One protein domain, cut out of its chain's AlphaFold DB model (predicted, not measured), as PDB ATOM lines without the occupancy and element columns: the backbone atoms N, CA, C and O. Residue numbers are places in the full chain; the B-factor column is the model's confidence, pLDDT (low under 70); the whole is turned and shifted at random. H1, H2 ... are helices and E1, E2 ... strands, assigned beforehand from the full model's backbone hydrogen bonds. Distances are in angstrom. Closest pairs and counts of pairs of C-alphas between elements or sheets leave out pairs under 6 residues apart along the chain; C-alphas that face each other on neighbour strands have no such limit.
ATOM      1  N   SER A   2      58.392 -10.472   3.237       36.25
ATOM      2  CA  SER A   2      58.085 -11.200   2.009       36.25
ATOM      3  C   SER A   2      56.755 -10.678   1.462       36.25
ATOM      4  O   SER A   2      55.880 -10.352   2.259       36.25
ATOM      5  N   GLN A   3      56.577 -10.602   0.141       42.06
ATOM      6  CA  GLN A   3      55.295 -10.198  -0.468       42.06
ATOM      7  C   GLN A   3      54.088 -10.990   0.080       42.06
ATOM      8  O   GLN A   3      53.005 -10.429   0.167       42.06
ATOM      9  N   HIS A   4      54.309 -12.221   0.550       43.56
ATOM     10  CA  HIS A   4      53.300 -13.121   1.118       43.56
ATOM     11  C   HIS A   4      52.639 -12.636   2.425       43.56
ATOM     12  O   HIS A   4      51.488 -12.975   2.674       43.56
ATOM     13  N   GLU A   5      53.295 -11.806   3.253       46.31
ATOM     14  CA  GLU A   5      52.648 -11.283   4.475       46.31
ATOM     15  C   GLU A   5      51.521 -10.285   4.158       46.31
ATOM     16  O   GLU A   5      50.635 -10.099   4.985       46.31
ATOM     17  N   ASN A   6      51.523  -9.654   2.979       51.00
ATOM     18  CA  ASN A   6      50.540  -8.620   2.644       51.00
ATOM     19  C   ASN A   6      49.168  -9.174   2.231       51.00
ATOM     20  O   ASN A   6      48.195  -8.435   2.316       51.00
ATOM     21  N   ASP A   7      49.056 -10.443   1.829       62.47
ATOM     22  CA  ASP A   7      47.827 -10.977   1.214       62.47
ATOM     23  C   ASP A   7      46.961 -11.826   2.166       62.47
ATOM     24  O   ASP A   7      45.902 -12.329   1.778       62.47
ATOM     25  N   ALA A   8      47.381 -11.968   3.426       73.19
ATOM     26  CA  ALA A   8      46.565 -12.546   4.491       73.19
ATOM     27  C   ALA A   8      45.637 -11.487   5.110       73.19
ATOM     28  O   ALA A   8      45.983 -10.306   5.183       73.19
ATOM     29  N   LEU A   9      44.473 -11.912   5.610       81.25
ATOM     30  CA  LEU A   9      43.616 -11.035   6.405       81.25
ATOM     31  C   LEU A   9      44.255 -10.827   7.785       81.25
ATOM     32  O   LEU A   9      44.399 -11.771   8.559       81.25
ATOM     33  N   GLN A  10      44.629  -9.590   8.102       85.62
ATOM     34  CA  GLN A  10      45.283  -9.249   9.364       85.62
ATOM     35  C   GLN A  10      44.426  -8.311  10.204       85.62
ATOM     36  O   GLN A  10      43.890  -7.325   9.703       85.62
ATOM     37  N   VAL A  11      44.367  -8.566  11.511       85.75
ATOM     38  CA  VAL A  11      43.783  -7.633  12.483       85.75
ATOM     39  C   VAL A  11      44.904  -6.831  13.137       85.75
ATOM     40  O   VAL A  11      45.767  -7.386  13.819       85.75
ATOM     41  N   GLN A  12      44.892  -5.516  12.933       87.56
ATOM     42  CA  GLN A  12      45.872  -4.571  13.464       87.56
ATOM     43  C   GLN A  12      45.168  -3.553  14.365       87.56
ATOM     44  O   GLN A  12      44.745  -2.487  13.920       87.56
ATOM     45  N   GLY A  13      45.036  -3.888  15.650       86.75
ATOM     46  CA  GLY A  13      44.299  -3.057  16.605       86.75
ATOM     47  C   GLY A  13      42.803  -3.043  16.295       86.75
ATOM     48  O   GLY A  13      42.156  -4.084  16.365       86.75
ATOM     49  N   ASP A  14      42.275  -1.868  15.963       88.31
ATOM     50  CA  ASP A  14      40.886  -1.614  15.561       88.31
ATOM     51  C   ASP A  14      40.657  -1.742  14.044       88.31
ATOM     52  O   ASP A  14      39.550  -1.514  13.561       88.31
ATOM     53  N   ARG A  15      41.683  -2.129  13.276       90.12
ATOM     54  CA  ARG A  15      41.603  -2.233  11.816       90.12
ATOM     55  C   ARG A  15      41.767  -3.653  11.310       90.12
ATOM     56  O   ARG A  15      42.515  -4.450  11.874       90.12
ATOM     57  N   VAL A  16      41.127  -3.923  10.179       89.75
ATOM     58  CA  VAL A  16      41.378  -5.105   9.348       89.75
ATOM     59  C   VAL A  16      42.154  -4.672   8.118       89.75
ATOM     60  O   VAL A  16      41.827  -3.649   7.520       89.75
ATOM     61  N   VAL A  17      43.171  -5.440   7.745       89.38
ATOM     62  CA  VAL A  17      43.997  -5.230   6.554       89.38
ATOM     63  C   VAL A  17      43.887  -6.458   5.656       89.38
ATOM     64  O   VAL A  17      43.957  -7.585   6.143       89.38
ATOM     65  N   LEU A  18      43.706  -6.234   4.356       86.38
ATOM     66  CA  LEU A  18      43.697  -7.265   3.320       86.38
ATOM     67  C   LEU A  18      44.392  -6.708   2.073       86.38
ATOM     68  O   LEU A  18      43.847  -5.832   1.393       86.38
ATOM     69  N   GLY A  19      45.601  -7.182   1.769       82.94
ATOM     70  CA  GLY A  19      46.416  -6.576   0.718       82.94
ATOM     71  C   GLY A  19      46.746  -5.122   1.056       82.94
ATOM     72  O   GLY A  19      47.193  -4.782   2.149       82.94
ATOM     73  N   GLU A  20      46.469  -4.230   0.107       84.69
ATOM     74  CA  GLU A  20      46.626  -2.780   0.278       84.69
ATOM     75  C   GLU A  20      45.398  -2.105   0.918       84.69
ATOM     76  O   GLU A  20      45.432  -0.913   1.237       84.69
ATOM     77  N   TRP A  21      44.296  -2.840   1.096       90.69
ATOM     78  CA  TRP A  21      43.069  -2.307   1.678       90.69
ATOM     79  C   TRP A  21      43.087  -2.409   3.201       90.69
ATOM     80  O   TRP A  21      43.596  -3.370   3.775       90.69
ATOM     81  N   SER A  22      42.489  -1.417   3.866       90.88
ATOM     82  CA  SER A  22      42.237  -1.479   5.303       90.88
ATOM     83  C   SER A  22      40.906  -0.839   5.684       90.88
ATOM     84  O   SER A  22      40.600   0.277   5.257       90.88
ATOM     85  N   GLY A  23      40.154  -1.517   6.546       90.62
ATOM     86  CA  GLY A  23      38.856  -1.086   7.065       90.62
ATOM     87  C   GLY A  23      38.815  -1.063   8.590       90.62
ATOM     88  O   GLY A  23      39.773  -1.475   9.249       90.62
ATOM     89  N   ASP A  24      37.717  -0.555   9.140       94.62
ATOM     90  CA  ASP A  24      37.409  -0.632  10.570       94.62
ATOM     91  C   ASP A  24      36.880  -2.033  10.920       94.62
ATOM     92  O   ASP A  24      36.028  -2.584  10.215       94.62
ATOM     93  N   LEU A  25      37.418  -2.637  11.982       92.12
ATOM     94  CA  LEU A  25      37.058  -3.993  12.397       92.12
ATOM     95  C   LEU A  25      35.628  -4.067  12.947       92.12
ATOM     96  O   LEU A  25      34.920  -5.031  12.654       92.12
ATOM     97  N   GLU A  26      35.202  -3.086  13.746       93.56
ATOM     98  CA  GLU A  26      33.867  -3.090  14.348       93.56
ATOM     99  C   GLU A  26      32.788  -2.930  13.274       93.56
ATOM    100  O   GLU A  26      31.791  -3.656  13.293       93.56
ATOM    101  N   GLU A  27      33.011  -2.050  12.296       94.25
ATOM    102  CA  GLU A  27      32.118  -1.887  11.148       94.25
ATOM    103  C   GLU A  27      32.023  -3.171  10.314       94.25
ATOM    104  O   GLU A  27      30.919  -3.579   9.941       94.25
ATOM    105  N   LEU A  28      33.152  -3.842  10.054       94.38
ATOM    106  CA  LEU A  28      33.176  -5.093   9.292       94.38
ATOM    107  C   LEU A  28      32.407  -6.209  10.019       94.38
ATOM    108  O   LEU A  28      31.588  -6.899   9.408       94.38
ATOM    109  N   ILE A  29      32.613  -6.354  11.333       94.12
ATOM    110  CA  ILE A  29      31.890  -7.329  12.162       94.12
ATOM    111  C   ILE A  29      30.393  -7.010  12.182       94.12
ATOM    112  O   ILE A  29      29.575  -7.918  12.016       94.12
ATOM    113  N   ALA A  30      30.014  -5.742  12.362       95.50
ATOM    114  CA  ALA A  30      28.613  -5.331  12.383       95.50
ATOM    115  C   ALA A  30      27.908  -5.668  11.060       95.50
ATOM    116  O   ALA A  30      26.817  -6.242  11.075       95.50
ATOM    117  N   LYS A  31      28.565  -5.397   9.923       95.75
ATOM    118  CA  LYS A  31      28.069  -5.774   8.592       95.75
ATOM    119  C   LYS A  31      27.943  -7.287   8.440       95.75
ATOM    120  O   LYS A  31      26.936  -7.749   7.908       95.75
ATOM    121  N   ASN A  32      28.912  -8.065   8.928       95.62
ATOM    122  CA  ASN A  32      28.819  -9.522   8.856       95.62
ATOM    123  C   ASN A  32      27.638 -10.067   9.678       95.62
ATOM    124  O   ASN A  32      26.876 -10.915   9.213       95.62
ATOM    125  N   VAL A  33      27.420  -9.530  10.882       96.00
ATOM    126  CA  VAL A  33      26.272  -9.896  11.727       96.00
ATOM    127  C   VAL A  33      24.946  -9.565  11.038       96.00
ATOM    128  O   VAL A  33      24.040 -10.402  11.036       96.00
ATOM    129  N   GLU A  34      24.833  -8.381  10.433       96.38
ATOM    130  CA  GLU A  34      23.651  -7.973   9.669       96.38
ATOM    131  C   GLU A  34      23.404  -8.906   8.472       96.38
ATOM    132  O   GLU A  34      22.284  -9.388   8.279       96.38
ATOM    133  N   LEU A  35      24.456  -9.239   7.718       95.50
ATOM    134  CA  LEU A  35      24.386 -10.147   6.575       95.50
ATOM    135  C   LEU A  35      23.902 -11.541   7.000       95.50
ATOM    136  O   LEU A  35      22.954 -12.077   6.417       95.50
ATOM    137  N   ARG A  36      24.471 -12.105   8.074       94.56
ATOM    138  CA  ARG A  36      24.037 -13.399   8.630       94.56
ATOM    139  C   ARG A  36      22.605 -13.360   9.143       94.56
ATOM    140  O   ARG A  36      21.885 -14.349   9.001       94.56
ATOM    141  N   GLN A  37      22.169 -12.248   9.729       95.88
ATOM    142  CA  GLN A  37      20.779 -12.092  10.146       95.88
ATOM    143  C   GLN A  37      19.833 -12.129   8.938       95.88
ATOM    144  O   GLN A  37      18.862 -12.885   8.957       95.88
ATOM    145  N   MET A  38      20.135 -11.384   7.870       96.12
ATOM    146  CA  MET A  38      19.325 -11.388   6.647       96.12
ATOM    147  C   MET A  38      19.243 -12.784   6.017       96.12
ATOM    148  O   MET A  38      18.157 -13.215   5.627       96.12
ATOM    149  N   LEU A  39      20.359 -13.520   5.961       93.88
ATOM    150  CA  LEU A  39      20.382 -14.895   5.450       93.88
ATOM    151  C   LEU A  39      19.523 -15.843   6.297       93.88
ATOM    152  O   LEU A  39      18.697 -16.574   5.751       93.88
ATOM    153  N   ARG A  40      19.630 -15.770   7.632       93.88
ATOM    154  CA  ARG A  40      18.788 -16.558   8.551       93.88
ATOM    155  C   ARG A  40      17.297 -16.237   8.419       93.88
ATOM    156  O   ARG A  40      16.466 -17.120   8.611       93.88
ATOM    157  N   GLU A  41      16.956 -14.996   8.085       96.00
ATOM    158  CA  GLU A  41      15.581 -14.541   7.837       96.00
ATOM    159  C   GLU A  41      15.071 -14.879   6.420       96.00
ATOM    160  O   GLU A  41      13.920 -14.590   6.097       96.00
ATOM    161  N   GLY A  42      15.898 -15.490   5.561       92.56
ATOM    162  CA  GLY A  42      15.547 -15.815   4.175       92.56
ATOM    163  C   GLY A  42      15.554 -14.610   3.224       92.56
ATOM    164  O   GLY A  42      15.055 -14.705   2.103       92.56
ATOM    165  N   ARG A  43      16.132 -13.478   3.638       94.38
ATOM    166  CA  ARG A  43      16.220 -12.220   2.875       94.38
ATOM    167  C   ARG A  43      17.481 -12.174   2.005       94.38
ATOM    168  O   ARG A  43      18.261 -11.224   2.052       94.38
ATOM    169  N   ALA A  44      17.690 -13.212   1.192       91.12
ATOM    170  CA  ALA A  44      18.917 -13.389   0.408       91.12
ATOM    171  C   ALA A  44      19.175 -12.258  -0.608       91.12
ATOM    172  O   ALA A  44      20.324 -11.882  -0.832       91.12
ATOM    173  N   ASP A  45      18.127 -11.679  -1.201       91.06
ATOM    174  CA  ASP A  45      18.279 -10.569  -2.151       91.06
ATOM    175  C   ASP A  45      18.730  -9.271  -1.471       91.06
ATOM    176  O   ASP A  45      19.510  -8.511  -2.046       91.06
ATOM    177  N   GLU A  46      18.295  -9.038  -0.233       94.31
ATOM    178  CA  GLU A  46      18.730  -7.889   0.567       94.31
ATOM    179  C   GLU A  46      20.166  -8.079   1.057       94.31
ATOM    180  O   GLU A  46      20.976  -7.167   0.905       94.31
ATOM    181  N   ALA A  47      20.513  -9.282   1.531       94.50
ATOM    182  CA  ALA A  47      21.888  -9.638   1.887       94.50
ATOM    183  C   ALA A  47      22.839  -9.447   0.695       94.50
ATOM    184  O   ALA A  47      23.910  -8.849   0.813       94.50
ATOM    185  N   ARG A  48      22.410  -9.882  -0.495       93.31
ATOM    186  CA  ARG A  48      23.142  -9.663  -1.743       93.31
ATOM    187  C   ARG A  48      23.288  -8.179  -2.068       93.31
ATOM    188  O   ARG A  48      24.367  -7.763  -2.484       93.31
ATOM    189  N   ALA A  49      22.227  -7.386  -1.934       93.94
ATOM    190  CA  ALA A  49      22.280  -5.953  -2.210       93.94
ATOM    191  C   ALA A  49      23.234  -5.225  -1.248       93.94
ATOM    192  O   ALA A  49      24.029  -4.401  -1.700       93.94
ATOM    193  N   LEU A  50      23.200  -5.576   0.043       94.88
ATOM    194  CA  LEU A  50      24.113  -5.068   1.070       94.88
ATOM    195  C   LEU A  50      25.573  -5.373   0.707       94.88
ATOM    196  O   LEU A  50      26.404  -4.463   0.685       94.88
ATOM    197  N   LEU A  51      25.872  -6.633   0.372       95.06
ATOM    198  CA  LEU A  51      27.222  -7.070   0.022       95.06
ATOM    199  C   LEU A  51      27.726  -6.381  -1.253       95.06
ATOM    200  O   LEU A  51      28.823  -5.829  -1.270       95.06
ATOM    201  N   LYS A  52      26.904  -6.336  -2.309       93.50
ATOM    202  CA  LYS A  52      27.268  -5.713  -3.597       93.50
ATOM    203  C   LYS A  52      27.444  -4.196  -3.528       93.50
ATOM    204  O   LYS A  52      28.030  -3.627  -4.445       93.50
ATOM    205  N   ALA A  53      26.938  -3.543  -2.482       94.50
ATOM    206  CA  ALA A  53      27.162  -2.121  -2.251       94.50
ATOM    207  C   ALA A  53      28.571  -1.814  -1.704       94.50
ATOM    208  O   ALA A  53      28.987  -0.657  -1.757       94.50
ATOM    209  N   GLN A  54      29.297  -2.817  -1.197       94.94
ATOM    210  CA  GLN A  54      30.650  -2.641  -0.663       94.94
ATOM    211  C   GLN A  54      31.714  -2.706  -1.770       94.94
ATOM    212  O   GLN A  54      31.482  -3.256  -2.853       94.94
ATOM    213  N   ALA A  55      32.907  -2.180  -1.483       94.38
ATOM    214  CA  ALA A  55      34.072  -2.352  -2.350       94.38
ATOM    215  C   ALA A  55      34.483  -3.833  -2.445       94.38
ATOM    216  O   ALA A  55      34.168  -4.631  -1.567       94.38
ATOM    217  N   VAL A  56      35.205  -4.208  -3.504       94.44
ATOM    218  CA  VAL A  56      35.598  -5.607  -3.765       94.44
ATOM    219  C   VAL A  56      36.432  -6.184  -2.618       94.44
ATOM    220  O   VAL A  56      36.193  -7.310  -2.190       94.44
ATOM    221  N   GLU A  57      37.378  -5.411  -2.095       93.38
ATOM    222  CA  GLU A  57      38.240  -5.816  -0.986       93.38
ATOM    223  C   GLU A  57      37.449  -6.010   0.308       93.38
ATOM    224  O   GLU A  57      37.690  -6.957   1.050       93.38
ATOM    225  N   GLU A  58      36.448  -5.167   0.548       95.00
ATOM    226  CA  GLU A  58      35.564  -5.309   1.701       95.00
ATOM    227  C   GLU A  58      34.631  -6.521   1.557       95.00
ATOM    228  O   GLU A  58      34.402  -7.235   2.530       95.00
ATOM    229  N   GLN A  59      34.150  -6.819   0.344       96.12
ATOM    230  CA  GLN A  59      33.424  -8.066   0.071       96.12
ATOM    231  C   GLN A  59      34.304  -9.290   0.357       96.12
ATOM    232  O   GLN A  59      33.842 -10.229   0.998       96.12
ATOM    233  N   ALA A  60      35.568  -9.278  -0.077       95.56
ATOM    234  CA  ALA A  60      36.518 -10.356   0.200       95.56
ATOM    235  C   ALA A  60      36.809 -10.498   1.703       95.56
ATOM    236  O   ALA A  60      36.844 -11.615   2.215       95.56
ATOM    237  N   ALA A  61      36.950  -9.381   2.422       94.75
ATOM    238  CA  ALA A  61      37.124  -9.383   3.871       94.75
ATOM    239  C   ALA A  61      35.897  -9.963   4.593       94.75
ATOM    240  O   ALA A  61      36.065 -10.798   5.476       94.75
ATOM    241  N   LEU A  62      34.677  -9.588   4.184       96.00
ATOM    242  CA  LEU A  62      33.430 -10.151   4.722       96.00
ATOM    243  C   LEU A  62      33.330 -11.661   4.488       96.00
ATOM    244  O   LEU A  62      32.938 -12.383   5.396       96.00
ATOM    245  N   VAL A  63      33.721 -12.146   3.304       95.50
ATOM    246  CA  VAL A  63      33.791 -13.589   3.019       95.50
ATOM    247  C   VAL A  63      34.790 -14.279   3.948       95.50
ATOM    248  O   VAL A  63      34.478 -15.324   4.508       95.50
ATOM    249  N   ALA A  64      35.978 -13.701   4.126       93.44
ATOM    250  CA  ALA A  64      37.063 -14.312   4.886       93.44
ATOM    251  C   ALA A  64      36.802 -14.400   6.399       93.44
ATOM    252  O   ALA A  64      37.347 -15.286   7.049       93.44
ATOM    253  N   ILE A  65      36.006 -13.490   6.971       92.31
ATOM    254  CA  ILE A  65      35.685 -13.508   8.409       92.31
ATOM    255  C   ILE A  65      34.416 -14.296   8.746       92.31
ATOM    256  O   ILE A  65      34.090 -14.433   9.929       92.31
ATOM    257  N   ASP A  66      33.655 -14.739   7.742       93.69
ATOM    258  CA  ASP A  66      32.384 -15.405   7.991       93.69
ATOM    259  C   ASP A  66      32.558 -16.864   8.423       93.69
ATOM    260  O   ASP A  66      33.492 -17.554   8.029       93.69
ATOM    261  N   GLU A  67      31.609 -17.355   9.219       89.75
ATOM    262  CA  GLU A  67      31.565 -18.760   9.633       89.75
ATOM    263  C   GLU A  67      31.202 -19.715   8.483       89.75
ATOM    264  O   GLU A  67      31.504 -20.906   8.556       89.75
ATOM    265  N   ASN A  68      30.552 -19.211   7.427       91.12
ATOM    266  CA  ASN A  68      30.265 -19.944   6.199       91.12
ATOM    267  C   ASN A  68      30.702 -19.123   4.967       91.12
ATOM    268  O   ASN A  68      29.855 -18.551   4.265       91.12
ATOM    269  N   PRO A  69      32.017 -19.084   4.665       92.69
ATOM    270  CA  PRO A  69      32.564 -18.258   3.589       92.69
ATOM    271  C   PRO A  69      31.939 -18.542   2.217       92.69
ATOM    272  O   PRO A  69      31.782 -17.632   1.404       92.69
ATOM    273  N   GLU A  70      31.541 -19.791   1.948       92.69
ATOM    274  CA  GLU A  70      30.954 -20.190   0.662       92.69
ATOM    275  C   GLU A  70      29.602 -19.510   0.426       92.69
ATOM    276  O   GLU A  70      29.365 -18.944  -0.645       92.69
ATOM    277  N   GLU A  71      28.751 -19.481   1.454       91.81
ATOM    278  CA  GLU A  71      27.426 -18.877   1.377       91.81
ATOM    279  C   GLU A  71      27.532 -17.374   1.101       91.81
ATOM    280  O   GLU A  71      26.846 -16.874   0.208       91.81
ATOM    281  N   VAL A  72      28.445 -16.669   1.778       94.56
ATOM    282  CA  VAL A  72      28.694 -15.237   1.540       94.56
ATOM    283  C   VAL A  72      29.298 -15.005   0.154       94.56
ATOM    284  O   VAL A  72      28.841 -14.122  -0.578       94.56
ATOM    285  N   LEU A  73      30.272 -15.821  -0.262       95.00
ATOM    286  CA  LEU A  73      30.908 -15.702  -1.575       95.00
ATOM    287  C   LEU A  73      29.892 -15.884  -2.711       95.00
ATOM    288  O   LEU A  73      29.940 -15.146  -3.698       95.00
ATOM    289  N   SER A  74      28.933 -16.802  -2.559       93.19
ATOM    290  CA  SER A  74      27.870 -17.064  -3.540       93.19
ATOM    291  C   SER A  74      26.959 -15.850  -3.806       93.19
ATOM    292  O   SER A  74      26.314 -15.754  -4.856       93.19
ATOM    293  N   LEU A  75      26.906 -14.885  -2.877       93.88
ATOM    294  CA  LEU A  75      26.117 -13.659  -3.025       93.88
ATOM    295  C   LEU A  75      26.808 -12.623  -3.925       93.88
ATOM    296  O   LEU A  75      26.133 -11.744  -4.470       93.88
ATOM    297  N   THR A  76      28.129 -12.718  -4.103       94.44
ATOM    298  CA  THR A  76      28.942 -11.710  -4.809       94.44
ATOM    299  C   THR A  76      28.667 -11.684  -6.313       94.44
ATOM    300  O   THR A  76      28.648 -10.618  -6.934       94.44
ATOM    301  N   GLY A  77      28.390 -12.841  -6.916       89.19
ATOM    302  CA  GLY A  77      28.210 -13.013  -8.354       89.19
ATOM    303  C   GLY A  77      26.874 -13.647  -8.731       89.19
ATOM    304  O   GLY A  77      25.998 -13.877  -7.899       89.19
ATOM    305  N   MET A  78      26.710 -13.881 -10.032       84.81
ATOM    306  CA  MET A  78      25.662 -14.729 -10.603       84.81
ATOM    307  C   MET A  78      26.296 -15.574 -11.712       84.81
ATOM    308  O   MET A  78      27.145 -15.066 -12.447       84.81
ATOM    309  N   ASP A  79      25.895 -16.836 -11.841       77.56
ATOM    310  CA  ASP A  79      26.289 -17.689 -12.962       77.56
ATOM    311  C   ASP A  79      25.551 -17.294 -14.262       77.56
ATOM    312  O   ASP A  79      24.660 -16.435 -14.286       77.56
TER     313      ASP A  79
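What this domain is: This is residues 2 to 79 of the 255 residues of an uncharacterized protein of Gemmatimonadetes bacterium (UniProt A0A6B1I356). A small antiparallel sheet of three short strands, E1, E2 and E3, stands toward one end of the domain, with the short helix H1 at that same end, and two helical hairpins, H2 with H3 and H4 with H5, make the larger part, their helices partly aligned and partly crossed. H4 lies nearest the middle and packs across one face of the sheet; the long helix H2 runs on directly from E3 and away from the sheet, while the short helix H1 only grazes the sheet. The printed part has 78 residues with five named helices and three named strands, in the order H1 E1 E2 E3 H2 H3 H4 H5, and is mostly helix. The sheet order is E1, E2, E3. The whole is compact, with a radius of gyration of the C-alphas of 12.7 A and spans of 42 by 28 by 20 A.

How they stand to each other: E1, residues 10 to 12, E2, residues 15 to 18, and E3, residues 21 to 24, form a meander, each strand the antiparallel neighbour of the one before. In the hairpin of E1 and E2, N 12 and O 15 are 2.8 A apart, within hydrogen-bond range; in that of E2 and E3, N 16 and O 23 are 2.9 A apart, also within range. H4, residues 56 to 65, is on the sheet at a height of 9.4 A over it, over E2 and E3, and runs across the strands, at 67 degrees to E2 on the local plane. It is only just not over E1, on which 2 of its 10 C-alphas fall. H2, residues 25 to 40, and H4 are on one face of the sheet, in two layers, helices on one face of a sheet. H2 touches H4 with residues 28 to 32 alone, about perpendicular at 75 degrees; their closest C-alphas are those of Asn 32 and Leu 62, 6.2 A apart. H3, residues 44 to 52, touches H2 at residues 35 to 39 of H2 alone, at a shallow tilt of 23 degrees, opposite ways, a helical hairpin; the closest C-alphas are those of Leu 35 and Ala 47, 5.3 A apart. H5, residues 69 to 76, forms a helical hairpin with H4, at a shallow tilt of 23 degrees, opposite ways; the closest C-alphas are those of Val 63 and Pro 69, 4.9 A apart. H5 also touches H3, about perpendicular at 79 degrees, with the C-alphas of Arg 48 and Leu 75 closest at 5.1 A. H1, residues 3 to 7, only grazes the sheet with residues 5 to 7 and is apart from H2, H3, H4 and H5. In H2, H3 and H4 every O i to N i+4 pair is within hydrogen-bond range; H5 has 2 of 4, and H1 has 0 of 1, with 1 of 2 O i to N i+3 pairs within range.

Where its parts are: H1 begins at C-alpha 3, (55.295, -10.198, -0.468). E2 is 10.1 A long and E3 10.7 A. H2 is 22.5 A long, from C-alpha 25 at (37.058, -3.993, 12.397). H3 is 12.0 A, H4 14.5 A and H5 11.2 A long, H5 ending at C-alpha 76, (28.942, -11.710, -4.809).

The domain as a whole: The two C-alphas farthest apart are those of Ser 2 and Glu 41, at 43.0 A. The printed part has no cut, and each link between named elements is tight. The mean pLDDT of the printed part is 88.6, and residues 2 to 7 are under 70.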